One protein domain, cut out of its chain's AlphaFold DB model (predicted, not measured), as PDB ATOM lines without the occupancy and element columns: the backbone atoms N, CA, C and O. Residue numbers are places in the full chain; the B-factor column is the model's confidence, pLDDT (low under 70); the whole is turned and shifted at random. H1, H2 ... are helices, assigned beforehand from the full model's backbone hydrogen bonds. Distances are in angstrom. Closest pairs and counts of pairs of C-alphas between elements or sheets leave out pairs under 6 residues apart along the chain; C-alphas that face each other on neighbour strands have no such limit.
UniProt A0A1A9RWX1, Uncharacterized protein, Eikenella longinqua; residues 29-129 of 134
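Overview. This is residues 29 to 129 of the 134 residues of an uncharacterized protein of Eikenella longinqua (UniProt A0A1A9RWX1). One long helix, H1, runs through the middle, and the chain then winds round it in a loop of shorter helices, with H3 and H5 on opposite sides of it. The last helix, H8, crosses H1. The printed part has 101 residues with eight named helices, H1 to H8 in chain order, and no named strand: all helix. It is compact, with a radius of gyration of the C-alphas of 13.2 A and spans of 33 by 30 by 21 A.

Arrangement. Start with H1, residues 29 to 47, the hub, touching six helices. H2, residues 49 to 56, only just touches it, only at the corner, by 3 pairs within 8 A; closest are C-alphas 45 and 52, 5.7 A. H3, residues 59 to 70, is close but not clearly touching H1: C-alphas 38 and 69, 7.3 A. At H1 residues 31 to 35 alone, H4, residues 73 to 78, touches about perpendicular, 77 degrees, closest C-alphas 31 and 75, 5.0 A. H5, residues 82 to 90, only just touches H1 residues 32 to 36, with 3 pairs; C-alphas 32 and 84 are closest, 6.1 A. H6, residues 92 to 97, touches H1 residues 39 to 43, closest C-alphas 40 and 93, 5.2 A, and forms a hairpin with H7, residues 107 to 116. H8, residues 118 to 128, touches H1 residues 37 to 44 at a steep tilt of 60 degrees, closest C-alphas 41 and 121, 6.3 A, and touches H3 residues 64 to 69, closest C-alphas 65 and 128, 4.6 A. Packing is mostly crossed, helices meeting at wide angles. Every O i to N i+4 pair is within hydrogen-bond range except in H4, with 0 of 2, where 3 of 3 O i to N i+3 pairs are.

Along the chain. Find C-alpha 29 at (93.917, 237.714, 15.844); H1 runs 26.9 A to C-alpha 47 at (96.647, 234.987, 42.436). H3 is 16.4 A long and H8 15.8 A, ending at C-alpha 128, (102.208, 225.868, 25.358).

Size, cuts and confidence. The C-alphas of Thr 58 and Glu 82 are farthest apart, 36.5 A. The printed part has no cut; no link is long. No printed residue is under 70 in pLDDT.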
ATOM      1  N   GLU A  29      94.786 238.629  15.093       89.38
ATOM      2  CA  GLU A  29      93.917 237.714  15.844       89.38
ATOM      3  C   GLU A  29      94.718 236.712  16.686       89.38
ATOM      4  O   GLU A  29      94.365 236.443  17.843       89.38
ATOM      5  N   GLN A  30      95.819 236.186  16.139       90.75
ATOM      6  CA  GLN A  30      96.740 235.334  16.892       90.75
ATOM      7  C   GLN A  30      97.360 236.114  18.053       90.75
ATOM      8  O   GLN A  30      97.369 235.611  19.174       90.75
ATOM      9  N   CYS A  31      97.784 237.358  17.830       92.19
ATOM     10  CA  CYS A  31      98.352 238.189  18.887       92.19
ATOM     11  C   CYS A  31      97.351 238.540  19.987       92.19
ATOM     12  O   CYS A  31      97.688 238.407  21.163       92.19
ATOM     13  N   ARG A  32      96.105 238.886  19.645       93.00
ATOM     14  CA  ARG A  32      95.031 239.073  20.642       93.00
ATOM     15  C   ARG A  32      94.863 237.832  21.518       93.00
ATOM     16  O   ARG A  32      94.816 237.935  22.742       93.00
ATOM     17  N   THR A  33      94.823 236.656  20.891       94.56
ATOM     18  CA  THR A  33      94.659 235.378  21.596       94.56
ATOM     19  C   THR A  33      95.837 235.092  22.524       94.56
ATOM     20  O   THR A  33      95.635 234.785  23.695       94.56
ATOM     21  N   VAL A  34      97.067 235.217  22.022       95.00
ATOM     22  CA  VAL A  34      98.283 234.930  22.793       95.00
ATOM     23  C   VAL A  34      98.428 235.883  23.976       95.00
ATOM     24  O   VAL A  34      98.697 235.429  25.083       95.00
ATOM     25  N   LEU A  35      98.215 237.187  23.777       95.00
ATOM     26  CA  LEU A  35      98.329 238.182  24.847       95.00
ATOM     27  C   LEU A  35      97.260 237.984  25.933       95.00
ATOM     28  O   LEU A  35      97.561 238.087  27.119       95.00
ATOM     29  N   SER A  36      96.033 237.645  25.531       96.00
ATOM     30  CA  SER A  36      94.946 237.268  26.445       96.00
ATOM     31  C   SER A  36      95.314 236.034  27.284       96.00
ATOM     32  O   SER A  36      95.247 236.048  28.515       96.00
ATOM     33  N   GLU A  37      95.808 234.979  26.633       97.31
ATOM     34  CA  GLU A  37      96.247 233.750  27.300       97.31
ATOM     35  C   GLU A  37      97.448 233.976  28.223       97.31
ATOM     36  O   GLU A  37      97.485 233.420  29.320       97.31
ATOM     37  N   PHE A  38      98.402 234.813  27.818       95.81
ATOM     38  CA  PHE A  38      99.555 235.172  28.638       95.81
ATOM     39  C   PHE A  38      99.127 235.935  29.896       95.81
ATOM     40  O   PHE A  38      99.505 235.556  31.003       95.81
ATOM     41  N   ALA A  39      98.256 236.940  29.755       95.56
ATOM     42  CA  ALA A  39      97.707 237.670  30.897       95.56
ATOM     43  C   ALA A  39      96.957 236.734  31.858       95.56
ATOM     44  O   ALA A  39      97.111 236.833  33.076       95.56
ATOM     45  N   MET A  40      96.167 235.795  31.323       97.56
ATOM     46  CA  MET A  40      95.477 234.787  32.128       97.56
ATOM     47  C   MET A  40      96.464 233.892  32.884       97.56
ATOM     48  O   MET A  40      96.299 233.676  34.085       97.56
ATOM     49  N   PHE A  41      97.501 233.402  32.205       96.88
ATOM     50  CA  PHE A  41      98.535 232.558  32.798       96.88
ATOM     51  C   PHE A  41      99.255 233.254  33.961       96.88
ATOM     52  O   PHE A  41      99.298 232.712  35.066       96.88
ATOM     53  N   GLU A  42      99.733 234.480  33.746       95.12
ATOM     54  CA  GLU A  42     100.403 235.285  34.776       95.12
ATOM     55  C   GLU A  42      99.489 235.552  35.981       95.12
ATOM     56  O   GLU A  42      99.913 235.432  37.135       95.12
ATOM     57  N   ALA A  43      98.195 235.803  35.750       96.69
ATOM     58  CA  ALA A  43      97.240 235.949  36.846       96.69
ATOM     59  C   ALA A  43      97.057 234.675  37.674       96.69
ATOM     60  O   ALA A  43      96.918 234.765  38.896       96.69
ATOM     61  N   PHE A  44      97.114 233.489  37.067       96.69
ATOM     62  CA  PHE A  44      97.107 232.238  37.827       96.69
ATOM     63  C   PHE A  44      98.373 232.058  38.668       96.69
ATOM     64  O   PHE A  44      98.275 231.603  39.810       96.69
ATOM     65  N   ILE A  45      99.541 232.436  38.145       94.44
ATOM     66  CA  ILE A  45     100.802 232.382  38.895       94.44
ATOM     67  C   ILE A  45     100.740 233.309  40.117       94.44
ATOM     68  O   ILE A  45     101.096 232.888  41.222       94.44
ATOM     69  N   ALA A  46     100.233 234.531  39.942       94.06
ATOM     70  CA  ALA A  46     100.181 235.537  40.998       94.06
ATOM     71  C   ALA A  46      99.060 235.295  42.026       94.06
ATOM     72  O   ALA A  46      99.303 235.338  43.232       94.06
ATOM     73  N   ALA A  47      97.828 235.045  41.571       94.62
ATOM     74  CA  ALA A  47      96.647 234.987  42.436       94.62
ATOM     75  C   ALA A  47      96.274 233.563  42.879       94.62
ATOM     76  O   ALA A  47      95.628 233.388  43.913       94.62
ATOM     77  N   CYS A  48      96.689 232.537  42.130       93.06
ATOM     78  CA  CYS A  48      96.265 231.146  42.318       93.06
ATOM     79  C   CYS A  48      97.445 230.157  42.423       93.06
ATOM     80  O   CYS A  48      97.379 229.074  41.825       93.06
ATOM     81  N   PRO A  49      98.522 230.439  43.184       91.56
ATOM     82  CA  PRO A  49      99.792 229.720  43.053       91.56
ATOM     83  C   PRO A  49      99.685 228.211  43.315       91.56
ATOM     84  O   PRO A  49     100.418 227.427  42.716       91.56
ATOM     85  N   ARG A  50      98.758 227.764  44.176       91.75
ATOM     86  CA  ARG A  50      98.516 226.328  44.412       91.75
ATOM     87  C   ARG A  50      97.885 225.630  43.204       91.75
ATOM     88  O   ARG A  50      98.280 224.517  42.882       91.75
ATOM     89  N   ILE A  51      96.931 226.281  42.540       92.81
ATOM     90  CA  ILE A  51      96.265 225.741  41.345       92.81
ATOM     91  C   ILE A  51      97.235 225.753  40.165       92.81
ATOM     92  O   ILE A  51      97.361 224.743  39.480       92.81
ATOM     93  N   ALA A  52      97.978 226.850  39.981       93.06
ATOM     94  CA  ALA A  52      99.005 226.940  38.950       93.06
ATOM     95  C   ALA A  52     100.060 225.835  39.101       93.06
ATOM     96  O   ALA A  52     100.355 225.128  38.141       93.06
ATOM     97  N   ARG A  53     100.563 225.611  40.324       91.88
ATOM     98  CA  ARG A  53     101.501 224.514  40.609       91.88
ATOM     99  C   ARG A  53     100.913 223.139  40.319       91.88
ATOM    100  O   ARG A  53     101.615 222.324  39.746       91.88
ATOM    101  N   ALA A  54      99.656 222.886  40.681       91.25
ATOM    102  CA  ALA A  54      99.022 221.597  40.409       91.25
ATOM    103  C   ALA A  54      98.869 221.316  38.902       91.25
ATOM    104  O   ALA A  54      98.974 220.170  38.479       91.25
ATOM    105  N   GLU A  55      98.645 222.351  38.087       90.56
ATOM    106  CA  GLU A  55      98.474 222.185  36.639       90.56
ATOM    107  C   GLU A  55      99.817 222.070  35.892       90.56
ATOM    108  O   GLU A  55      99.991 221.233  34.996       90.56
ATOM    109  N   ILE A  56     100.775 222.921  36.271       89.69
ATOM    110  CA  ILE A  56     102.096 223.037  35.640       89.69
ATOM    111  C   ILE A  56     103.027 221.926  36.123       89.69
ATOM    112  O   ILE A  56     103.791 221.402  35.319       89.69
ATOM    113  N   ASP A  57     102.905 221.513  37.387       83.94
ATOM    114  CA  ASP A  57     103.593 220.391  38.044       83.94
ATOM    115  C   ASP A  57     105.107 220.593  38.255       83.94
ATOM    116  O   ASP A  57     105.599 220.509  39.380       83.94
ATOM    117  N   THR A  58     105.862 220.952  37.211       84.62
ATOM    118  CA  THR A  58     107.333 221.014  37.262       84.62
ATOM    119  C   THR A  58     107.914 222.318  36.716       84.62
ATOM    120  O   THR A  58     107.310 223.009  35.894       84.62
ATOM    121  N   ARG A  59     109.150 222.638  37.131       85.75
ATOM    122  CA  ARG A  59     109.906 223.783  36.594       85.75
ATOM    123  C   ARG A  59     110.166 223.648  35.091       85.75
ATOM    124  O   ARG A  59     110.078 224.636  34.376       85.75
ATOM    125  N   THR A  60     110.431 222.437  34.605       86.69
ATOM    126  CA  THR A  60     110.607 222.171  33.168       86.69
ATOM    127  C   THR A  60     109.347 222.517  32.384       86.69
ATOM    128  O   THR A  60     109.423 223.198  31.369       86.69
ATOM    129  N   ARG A  61     108.172 222.117  32.881       88.69
ATOM    130  CA  ARG A  61     106.897 222.456  32.238       88.69
ATOM    131  C   ARG A  61     106.628 223.957  32.273       88.69
ATOM    132  O   ARG A  61     106.154 224.492  31.279       88.69
ATOM    133  N   LEU A  62     106.979 224.643  33.363       91.88
ATOM    134  CA  LEU A  62     106.908 226.106  33.430       91.88
ATOM    135  C   LEU A  62     107.782 226.766  32.353       91.88
ATOM    136  O   LEU A  62     107.305 227.642  31.638       91.88
ATOM    137  N   ASN A  63     109.031 226.315  32.207       91.19
ATOM    138  CA  ASN A  63     109.945 226.830  31.188       91.19
ATOM    139  C   ASN A  63     109.392 226.609  29.775       91.19
ATOM    140  O   ASN A  63     109.349 227.553  28.996       91.19
ATOM    141  N   ASN A  64     108.887 225.409  29.476       90.62
ATOM    142  CA  ASN A  64     108.289 225.105  28.174       90.62
ATOM    143  C   ASN A  64     107.113 226.037  27.846       90.62
ATOM    144  O   ASN A  64     106.995 226.487  26.711       90.62
ATOM    145  N   ILE A  65     106.262 226.354  28.832       93.31
ATOM    146  CA  ILE A  65     105.139 227.284  28.644       93.31
ATOM    147  C   ILE A  65     105.655 228.676  28.270       93.31
ATOM    148  O   ILE A  65     105.184 229.259  27.294       93.31
ATOM    149  N   TYR A  66     106.641 229.194  29.008       93.44
ATOM    150  CA  TYR A  66     107.246 230.491  28.703       93.44
ATOM    151  C   TYR A  66     107.951 230.506  27.344       93.44
ATOM    152  O   TYR A  66     107.783 231.460  26.586       93.44
ATOM    153  N   GLU A  67     108.675 229.445  26.987       91.12
ATOM    154  CA  GLU A  67     109.262 229.286  25.651       91.12
ATOM    155  C   GLU A  67     108.186 229.244  24.559       91.12
ATOM    156  O   GLU A  67     108.357 229.828  23.489       91.12
ATOM    157  N   GLY A  68     107.051 228.593  24.829       90.81
ATOM    158  CA  GLY A  68     105.888 228.576  23.951       90.81
ATOM    159  C   GLY A  68     105.335 229.977  23.688       90.81
ATOM    160  O   GLY A  68     105.076 230.317  22.535       90.81
ATOM    161  N   PHE A  69     105.210 230.807  24.727       92.62
ATOM    162  CA  PHE A  69     104.824 232.215  24.584       92.62
ATOM    163  C   PHE A  69     105.887 233.045  23.852       92.62
ATOM    164  O   PHE A  69     105.539 233.871  23.009       92.62
ATOM    165  N   ALA A  70     107.176 232.805  24.112       89.94
ATOM    166  CA  ALA A  70     108.279 233.559  23.514       89.94
ATOM    167  C   ALA A  70     108.320 233.465  21.978       89.94
ATOM    168  O   ALA A  70     108.736 234.416  21.314       89.94
ATOM    169  N   ARG A  71     107.808 232.373  21.391       88.38
ATOM    170  CA  ARG A  71     107.640 232.222  19.928       88.38
ATOM    171  C   ARG A  71     106.734 233.289  19.306       88.38
ATOM    172  O   ARG A  71     106.807 233.524  18.107       88.38
ATOM    173  N   TYR A  72     105.911 233.942  20.120       87.56
ATOM    174  CA  TYR A  72     105.013 235.026  19.734       87.56
ATOM    175  C   TYR A  72     105.489 236.390  20.257       87.56
ATOM    176  O   TYR A  72     104.682 237.308  20.372       87.56
ATOM    177  N   GLY A  73     106.780 236.554  20.575       84.00
ATOM    178  CA  GLY A  73     107.329 237.798  21.139       84.00
ATOM    179  C   GLY A  73     107.021 239.057  20.315       84.00
ATOM    180  O   GLY A  73     106.809 240.129  20.877       84.00
ATOM    181  N   GLU A  74     106.874 238.916  18.995       87.38
ATOM    182  CA  GLU A  74     106.445 239.990  18.086       87.38
ATOM    183  C   GLU A  74     105.057 240.561  18.423       87.38
ATOM    184  O   GLU A  74     104.804 241.746  18.206       87.38
ATOM    185  N   CYS A  75     104.174 239.767  19.037       90.38
ATOM    186  CA  CYS A  75     102.874 240.236  19.513       90.38
ATOM    187  C   CYS A  75     102.986 241.277  20.631       90.38
ATOM    188  O   CYS A  75     102.070 242.082  20.790       90.38
ATOM    189  N   GLY A  76     104.108 241.329  21.360       85.12
ATOM    190  CA  GLY A  76     104.360 242.368  22.361       85.12
ATOM    191  C   GLY A  76     104.299 243.783  21.777       85.12
ATOM    192  O   GLY A  76     103.839 244.704  22.446       85.12
ATOM    193  N   LYS A  77     104.645 243.949  20.491       87.38
ATOM    194  CA  LYS A  77     104.570 245.235  19.775       87.38
ATOM    195  C   LYS A  77     103.133 245.725  19.561       87.38
ATOM    196  O   LYS A  77     102.931 246.888  19.238       87.38
ATOM    197  N   GLN A  78     102.135 244.852  19.724       84.94
ATOM    198  CA  GLN A  78     100.725 245.187  19.517       84.94
ATOM    199  C   GLN A  78      99.988 245.554  20.810       84.94
ATOM    200  O   GLN A  78      98.828 245.948  20.719       84.94
ATOM    201  N   ILE A  79     100.615 245.450  21.991       83.31
ATOM    202  CA  ILE A  79      99.957 245.688  23.292       83.31
ATOM    203  C   ILE A  79      99.298 247.072  23.358       83.31
ATOM    204  O   ILE A  79      98.196 247.202  23.885       83.31
ATOM    205  N   GLU A  80      99.940 248.081  22.771       83.75
ATOM    206  CA  GLU A  80      99.463 249.469  22.768       83.75
ATOM    207  C   GLU A  80      98.512 249.787  21.605       83.75
ATOM    208  O   GLU A  80      97.951 250.876  21.543       83.75
ATOM    209  N   SER A  81      98.288 248.849  20.679       86.56
ATOM    210  CA  SER A  81      97.322 249.064  19.598       86.56
ATOM    211  C   SER A  81      95.897 249.086  20.157       86.56
ATOM    212  O   SER A  81      95.521 248.208  20.932       86.56
ATOM    213  N   GLU A  82      95.074 250.054  19.742       84.81
ATOM    214  CA  GLU A  82      93.717 250.263  20.282       84.81
ATOM    215  C   GLU A  82      92.827 248.999  20.361       84.81
ATOM    216  O   GLU A  82      92.158 248.816  21.382       84.81
ATOM    217  N   PRO A  83      92.842 248.052  19.394       84.81
ATOM    218  CA  PRO A  83      92.066 246.818  19.530       84.81
ATOM    219  C   PRO A  83      92.563 245.913  20.667       84.81
ATOM    220  O   PRO A  83      91.767 245.253  21.334       84.81
ATOM    221  N   VAL A  84      93.877 245.851  20.881       87.00
ATOM    222  CA  VAL A  84      94.506 244.992  21.894       87.00
ATOM    223  C   VAL A  84      94.461 245.661  23.261       87.00
ATOM    224  O   VAL A  84      94.076 245.017  24.234       87.00
ATOM    225  N   ALA A  85      94.777 246.951  23.336       88.06
ATOM    226  CA  ALA A  85      94.716 247.726  24.566       88.06
ATOM    227  C   ALA A  85      93.293 247.731  25.142       88.06
ATOM    228  O   ALA A  85      93.112 247.509  26.339       88.06
ATOM    229  N   SER A  86      92.269 247.919  24.299       89.25
ATOM    230  CA  SER A  86      90.866 247.847  24.728       89.25
ATOM    231  C   SER A  86      90.494 246.457  25.252       89.25
ATOM    232  O   SER A  86      89.978 246.330  26.363       89.25
ATOM    233  N   MET A  87      90.859 245.399  24.518       93.56
ATOM    234  CA  MET A  87      90.659 244.014  24.958       93.56
ATOM    235  C   MET A  87      91.336 243.742  26.312       93.56
ATOM    236  O   MET A  87      90.725 243.146  27.199       93.56
ATOM    237  N   LEU A  88      92.584 244.182  26.498       91.44
ATOM    238  CA  LEU A  88      93.329 243.991  27.743       91.44
ATOM    239  C   LEU A  88      92.728 244.793  28.903       91.44
ATOM    240  O   LEU A  88      92.694 244.287  30.023       91.44
ATOM    241  N   ARG A  89      92.182 245.991  28.655       90.38
ATOM    242  CA  ARG A  89      91.477 246.785  29.678       90.38
ATOM    243  C   ARG A  89      90.302 246.047  30.308       90.38
ATOM    244  O   ARG A  89      90.088 246.155  31.517       90.38
ATOM    245  N   GLU A  90      89.584 245.265  29.517       92.25
ATOM    246  CA  GLU A  90      88.423 244.498  29.975       92.25
ATOM    247  C   GLU A  90      88.778 243.075  30.435       92.25
ATOM    248  O   GLU A  90      87.957 242.397  31.062       92.25
ATOM    249  N   HIS A  91      90.007 242.629  30.173       96.50
ATOM    250  CA  HIS A  91      90.433 241.256  30.395       96.50
ATOM    251  C   HIS A  91      90.360 240.858  31.886       96.50
ATOM    252  O   HIS A  91      90.882 241.581  32.742       96.50
ATOM    253  N   PRO A  92      89.785 239.688  32.246       96.56
ATOM    254  CA  PRO A  92      89.582 239.290  33.644       96.56
ATOM    255  C   PRO A  92      90.858 239.291  34.491       96.56
ATOM    256  O   PRO A  92      90.834 239.723  35.642       96.56
ATOM    257  N   ALA A  93      91.983 238.858  33.914       96.56
ATOM    258  CA  ALA A  93      93.279 238.861  34.590       96.56
ATOM    259  C   ALA A  93      93.769 240.278  34.918       96.56
ATOM    260  O   ALA A  93      94.269 240.532  36.012       96.56
ATOM    261  N   ILE A  94      93.562 241.216  33.992       96.00
ATOM    262  CA  ILE A  94      93.966 242.613  34.153       96.00
ATOM    263  C   ILE A  94      93.033 243.324  35.134       96.00
ATOM    264  O   ILE A  94      93.487 244.078  35.987       96.00
ATOM    265  N   ARG A  95      91.731 243.024  35.115       95.38
ATOM    266  CA  ARG A  95      90.804 243.497  36.157       95.38
ATOM    267  C   ARG A  95      91.180 242.968  37.544       95.38
ATOM    268  O   ARG A  95      91.017 243.679  38.532       95.38
ATOM    269  N   LEU A  96      91.694 241.739  37.625       96.38
ATOM    270  CA  LEU A  96      92.124 241.141  38.884       96.38
ATOM    271  C   LEU A  96      93.411 241.779  39.420       96.38
ATOM    272  O   LEU A  96      93.448 242.096  40.608       96.38
ATOM    273  N   LEU A  97      94.433 241.965  38.582       95.06
ATOM    274  CA  LEU A  97      95.775 242.402  38.994       95.06
ATOM    275  C   LEU A  97      96.084 243.879  38.720       95.06
ATOM    276  O   LEU A  97      97.132 244.372  39.127       95.06
ATOM    277  N   GLY A  98      95.176 244.616  38.089       91.88
ATOM    278  CA  GLY A  98      95.441 245.969  37.605       91.88
ATOM    279  C   GLY A  98      96.267 245.977  36.313       91.88
ATOM    280  O   GLY A  98      96.903 244.989  35.953       91.88
ATOM    281  N   GLN A  99      96.257 247.118  35.616       87.25
ATOM    282  CA  GLN A  99      96.985 247.318  34.351       87.25
ATOM    283  C   GLN A  99      98.494 247.094  34.485       87.25
ATOM    284  O   GLN A  99      99.133 246.603  33.564       87.25
ATOM    285  N   ASP A 100      99.056 247.440  35.641       86.94
ATOM    286  CA  ASP A 100     100.479 247.294  35.943       86.94
ATOM    287  C   ASP A 100     100.817 245.973  36.655       86.94
ATOM    288  O   ASP A 100     101.967 245.756  37.034       86.94
ATOM    289  N   GLY A 101      99.821 245.108  36.878       87.06
ATOM    290  CA  GLY A 101      99.972 243.848  37.601       87.06
ATOM    291  C   GLY A 101     100.211 243.995  39.111       87.06
ATOM    292  O   GLY A 101     100.523 243.002  39.770       87.06
ATOM    293  N   LYS A 102     100.102 245.205  39.684       90.38
ATOM    294  CA  LYS A 102     100.454 245.470  41.093       90.38
ATOM    295  C   LYS A 102      99.263 245.473  42.043       90.38
ATOM    296  O   LYS A 102      99.462 245.500  43.263       90.38
ATOM    297  N   ARG A 103      98.026 245.439  41.533       94.19
ATOM    298  CA  ARG A 103      96.835 245.324  42.382       94.19
ATOM    299  C   ARG A 103      96.891 243.992  43.115       94.19
ATOM    300  O   ARG A 103      97.025 242.931  42.513       94.19
ATOM    301  N   ARG A 104      96.730 244.054  44.433       93.31
ATOM    302  CA  ARG A 104      96.617 242.867  45.278       93.31
ATOM    303  C   ARG A 104      95.136 242.529  45.452       93.31
ATOM    304  O   ARG A 104      94.458 243.267  46.169       93.31
ATOM    305  N   PRO A 105      94.611 241.476  44.802       94.69
ATOM    306  CA  PRO A 105      93.232 241.065  45.019       94.69
ATOM    307  C   PRO A 105      93.053 240.543  46.446       94.69
ATOM    308  O   PRO A 105      93.958 239.945  47.034       94.69
ATOM    309  N   SER A 106      91.858 240.728  46.997       96.00
ATOM    310  CA  SER A 106      91.450 240.016  48.202       96.00
ATOM    311  C   SER A 106      91.417 238.507  47.946       96.00
ATOM    312  O   SER A 106      91.286 238.035  46.813       96.00
ATOM    313  N   ARG A 107      91.469 237.724  49.026       94.75
ATOM    314  CA  ARG A 107      91.357 236.264  48.938       94.75
ATOM    315  C   ARG A 107      90.065 235.821  48.242       94.75
ATOM    316  O   ARG A 107      90.102 234.901  47.436       94.75
ATOM    317  N   ALA A 108      88.946 236.491  48.520       96.69
ATOM    318  CA  ALA A 108      87.659 236.168  47.910       96.69
ATOM    319  C   ALA A 108      87.649 236.432  46.393       96.69
ATOM    320  O   ALA A 108      87.142 235.604  45.636       96.69
ATOM    321  N   GLU A 109      88.242 237.545  45.945       97.38
ATOM    322  CA  GLU A 109      88.392 237.858  44.517       97.38
ATOM    323  C   GLU A 109      89.290 236.841  43.810       97.38
ATOM    324  O   GLU A 109      88.914 236.326  42.756       97.38
ATOM    325  N   ALA A 110      90.444 236.520  44.405       96.69
ATOM    326  CA  ALA A 110      91.359 235.519  43.871       96.69
ATOM    327  C   ALA A 110      90.663 234.155  43.759       96.69
ATOM    328  O   ALA A 110      90.597 233.592  42.671       96.69
ATOM    329  N   ASP A 111      90.038 233.667  44.833       96.25
ATOM    330  CA  ASP A 111      89.340 232.377  44.844       96.25
ATOM    331  C   ASP A 111      88.210 232.314  43.798       96.25
ATOM    332  O   ASP A 111      88.028 231.290  43.132       96.25
ATOM    333  N   ALA A 112      87.449 233.400  43.627       97.56
ATOM    334  CA  ALA A 112      86.401 233.484  42.612       97.56
ATOM    335  C   ALA A 112      86.972 233.420  41.187       97.56
ATOM    336  O   ALA A 112      86.454 232.669  40.356       97.56
ATOM    337  N   PHE A 113      88.055 234.155  40.925       97.88
ATOM    338  CA  PHE A 113      88.771 234.113  39.653       97.88
ATOM    339  C   PHE A 113      89.316 232.710  39.364       97.88
ATOM    340  O   PHE A 113      89.016 232.143  38.310       97.88
ATOM    341  N   CYS A 114      90.036 232.109  40.318       95.19
ATOM    342  CA  CYS A 114      90.666 230.806  40.123       95.19
ATOM    343  C   CYS A 114      89.635 229.714  39.823       95.19
ATOM    344  O   CYS A 114      89.882 228.847  38.988       95.19
ATOM    345  N   ARG A 115      88.476 229.740  40.500       96.06
ATOM    346  CA  ARG A 115      87.387 228.787  40.241       96.06
ATOM    347  C   ARG A 115      86.785 228.977  38.855       96.06
ATOM    348  O   ARG A 115      86.570 227.991  38.159       96.06
ATOM    349  N   ARG A 116      86.525 230.225  38.461       97.56
ATOM    350  CA  ARG A 116      85.871 230.552  37.189       97.56
ATOM    351  C   ARG A 116      86.735 230.206  35.976       97.56
ATOM    352  O   ARG A 116      86.204 229.702  34.997       97.56
ATOM    353  N   HIS A 117      88.039 230.458  36.052       97.38
ATOM    354  CA  HIS A 117      88.947 230.377  34.901       97.38
ATOM    355  C   HIS A 117      89.849 229.141  34.907       97.38
ATOM    356  O   HIS A 117      90.803 229.054  34.136       97.38
ATOM    357  N   ARG A 118      89.591 228.160  35.781       95.56
ATOM    358  CA  ARG A 118      90.465 226.985  35.926       95.56
ATOM    359  C   ARG A 118      90.665 226.227  34.610       95.56
ATOM    360  O   ARG A 118      91.775 225.790  34.322       95.56
ATOM    361  N   SER A 119      89.609 226.093  33.808       96.12
ATOM    362  CA  SER A 119      89.673 225.447  32.493       96.12
ATOM    363  C   SER A 119      90.561 226.200  31.502       96.12
ATOM    364  O   SER A 119      91.208 225.564  30.670       96.12
ATOM    365  N   ASP A 120      90.627 227.532  31.605       96.81
ATOM    366  CA  ASP A 120      91.495 228.354  30.760       96.81
ATOM    367  C   ASP A 120      92.960 228.033  31.042       96.81
ATOM    368  O   ASP A 120      93.714 227.777  30.104       96.81
ATOM    369  N   LEU A 121      93.345 227.938  32.321       95.88
ATOM    370  CA  LEU A 121      94.698 227.534  32.708       95.88
ATOM    371  C   LEU A 121      95.061 226.158  32.132       95.88
ATOM    372  O   LEU A 121      96.110 226.023  31.507       95.88
ATOM    373  N   THR A 122      94.198 225.150  32.295       94.38
ATOM    374  CA  THR A 122      94.438 223.803  31.746       94.38
ATOM    375  C   THR A 122      94.649 223.835  30.232       94.38
ATOM    376  O   THR A 122      95.576 223.208  29.712       94.38
ATOM    377  N   ARG A 123      93.813 224.585  29.508       95.62
ATOM    378  CA  ARG A 123      93.911 224.736  28.051       95.62
ATOM    379  C   ARG A 123      95.218 225.419  27.638       95.62
ATOM    380  O   ARG A 123      95.883 224.938  26.723       95.62
ATOM    381  N   ILE A 124      95.599 226.494  28.326       95.88
ATOM    382  CA  ILE A 124      96.836 227.249  28.076       95.88
ATOM    383  C   ILE A 124      98.060 226.366  28.331       95.88
ATOM    384  O   ILE A 124      98.916 226.235  27.458       95.88
ATOM    385  N   VAL A 125      98.118 225.696  29.485       93.88
ATOM    386  CA  VAL A 125      99.226 224.797  29.838       93.88
ATOM    387  C   VAL A 125      99.392 223.705  28.783       93.88
ATOM    388  O   VAL A 125     100.512 223.449  28.360       93.88
ATOM    389  N   ARG A 126      98.305 223.085  28.306       92.00
ATOM    390  CA  ARG A 126      98.382 222.074  27.235       92.00
ATOM    391  C   ARG A 126      98.894 222.654  25.919       92.00
ATOM    392  O   ARG A 126      99.752 222.046  25.291       92.00
ATOM    393  N   LYS A 127      98.404 223.832  25.524       92.81
ATOM    394  CA  LYS A 127      98.788 224.499  24.272       92.81
ATOM    395  C   LYS A 127     100.279 224.842  24.226       92.81
ATOM    396  O   LYS A 127     100.917 224.626  23.201       92.81
ATOM    397  N   TYR A 128     100.829 225.366  25.321       91.12
ATOM    398  CA  TYR A 128     102.208 225.868  25.358       91.12
ATOM    399  C   TYR A 128     103.220 224.892  25.976       91.12
ATOM    400  O   TYR A 128     104.413 225.157  25.932       91.12
ATOM    401  N   ASN A 129     102.787 223.737  26.492       84.88
ATOM    402  CA  ASN A 129     103.671 222.648  26.923       84.88
ATOM    403  C   ASN A 129     103.416 221.368  26.102       84.88
ATOM    404  O   ASN A 129     102.871 220.399  26.642       84.88
TER     405      ASN A 129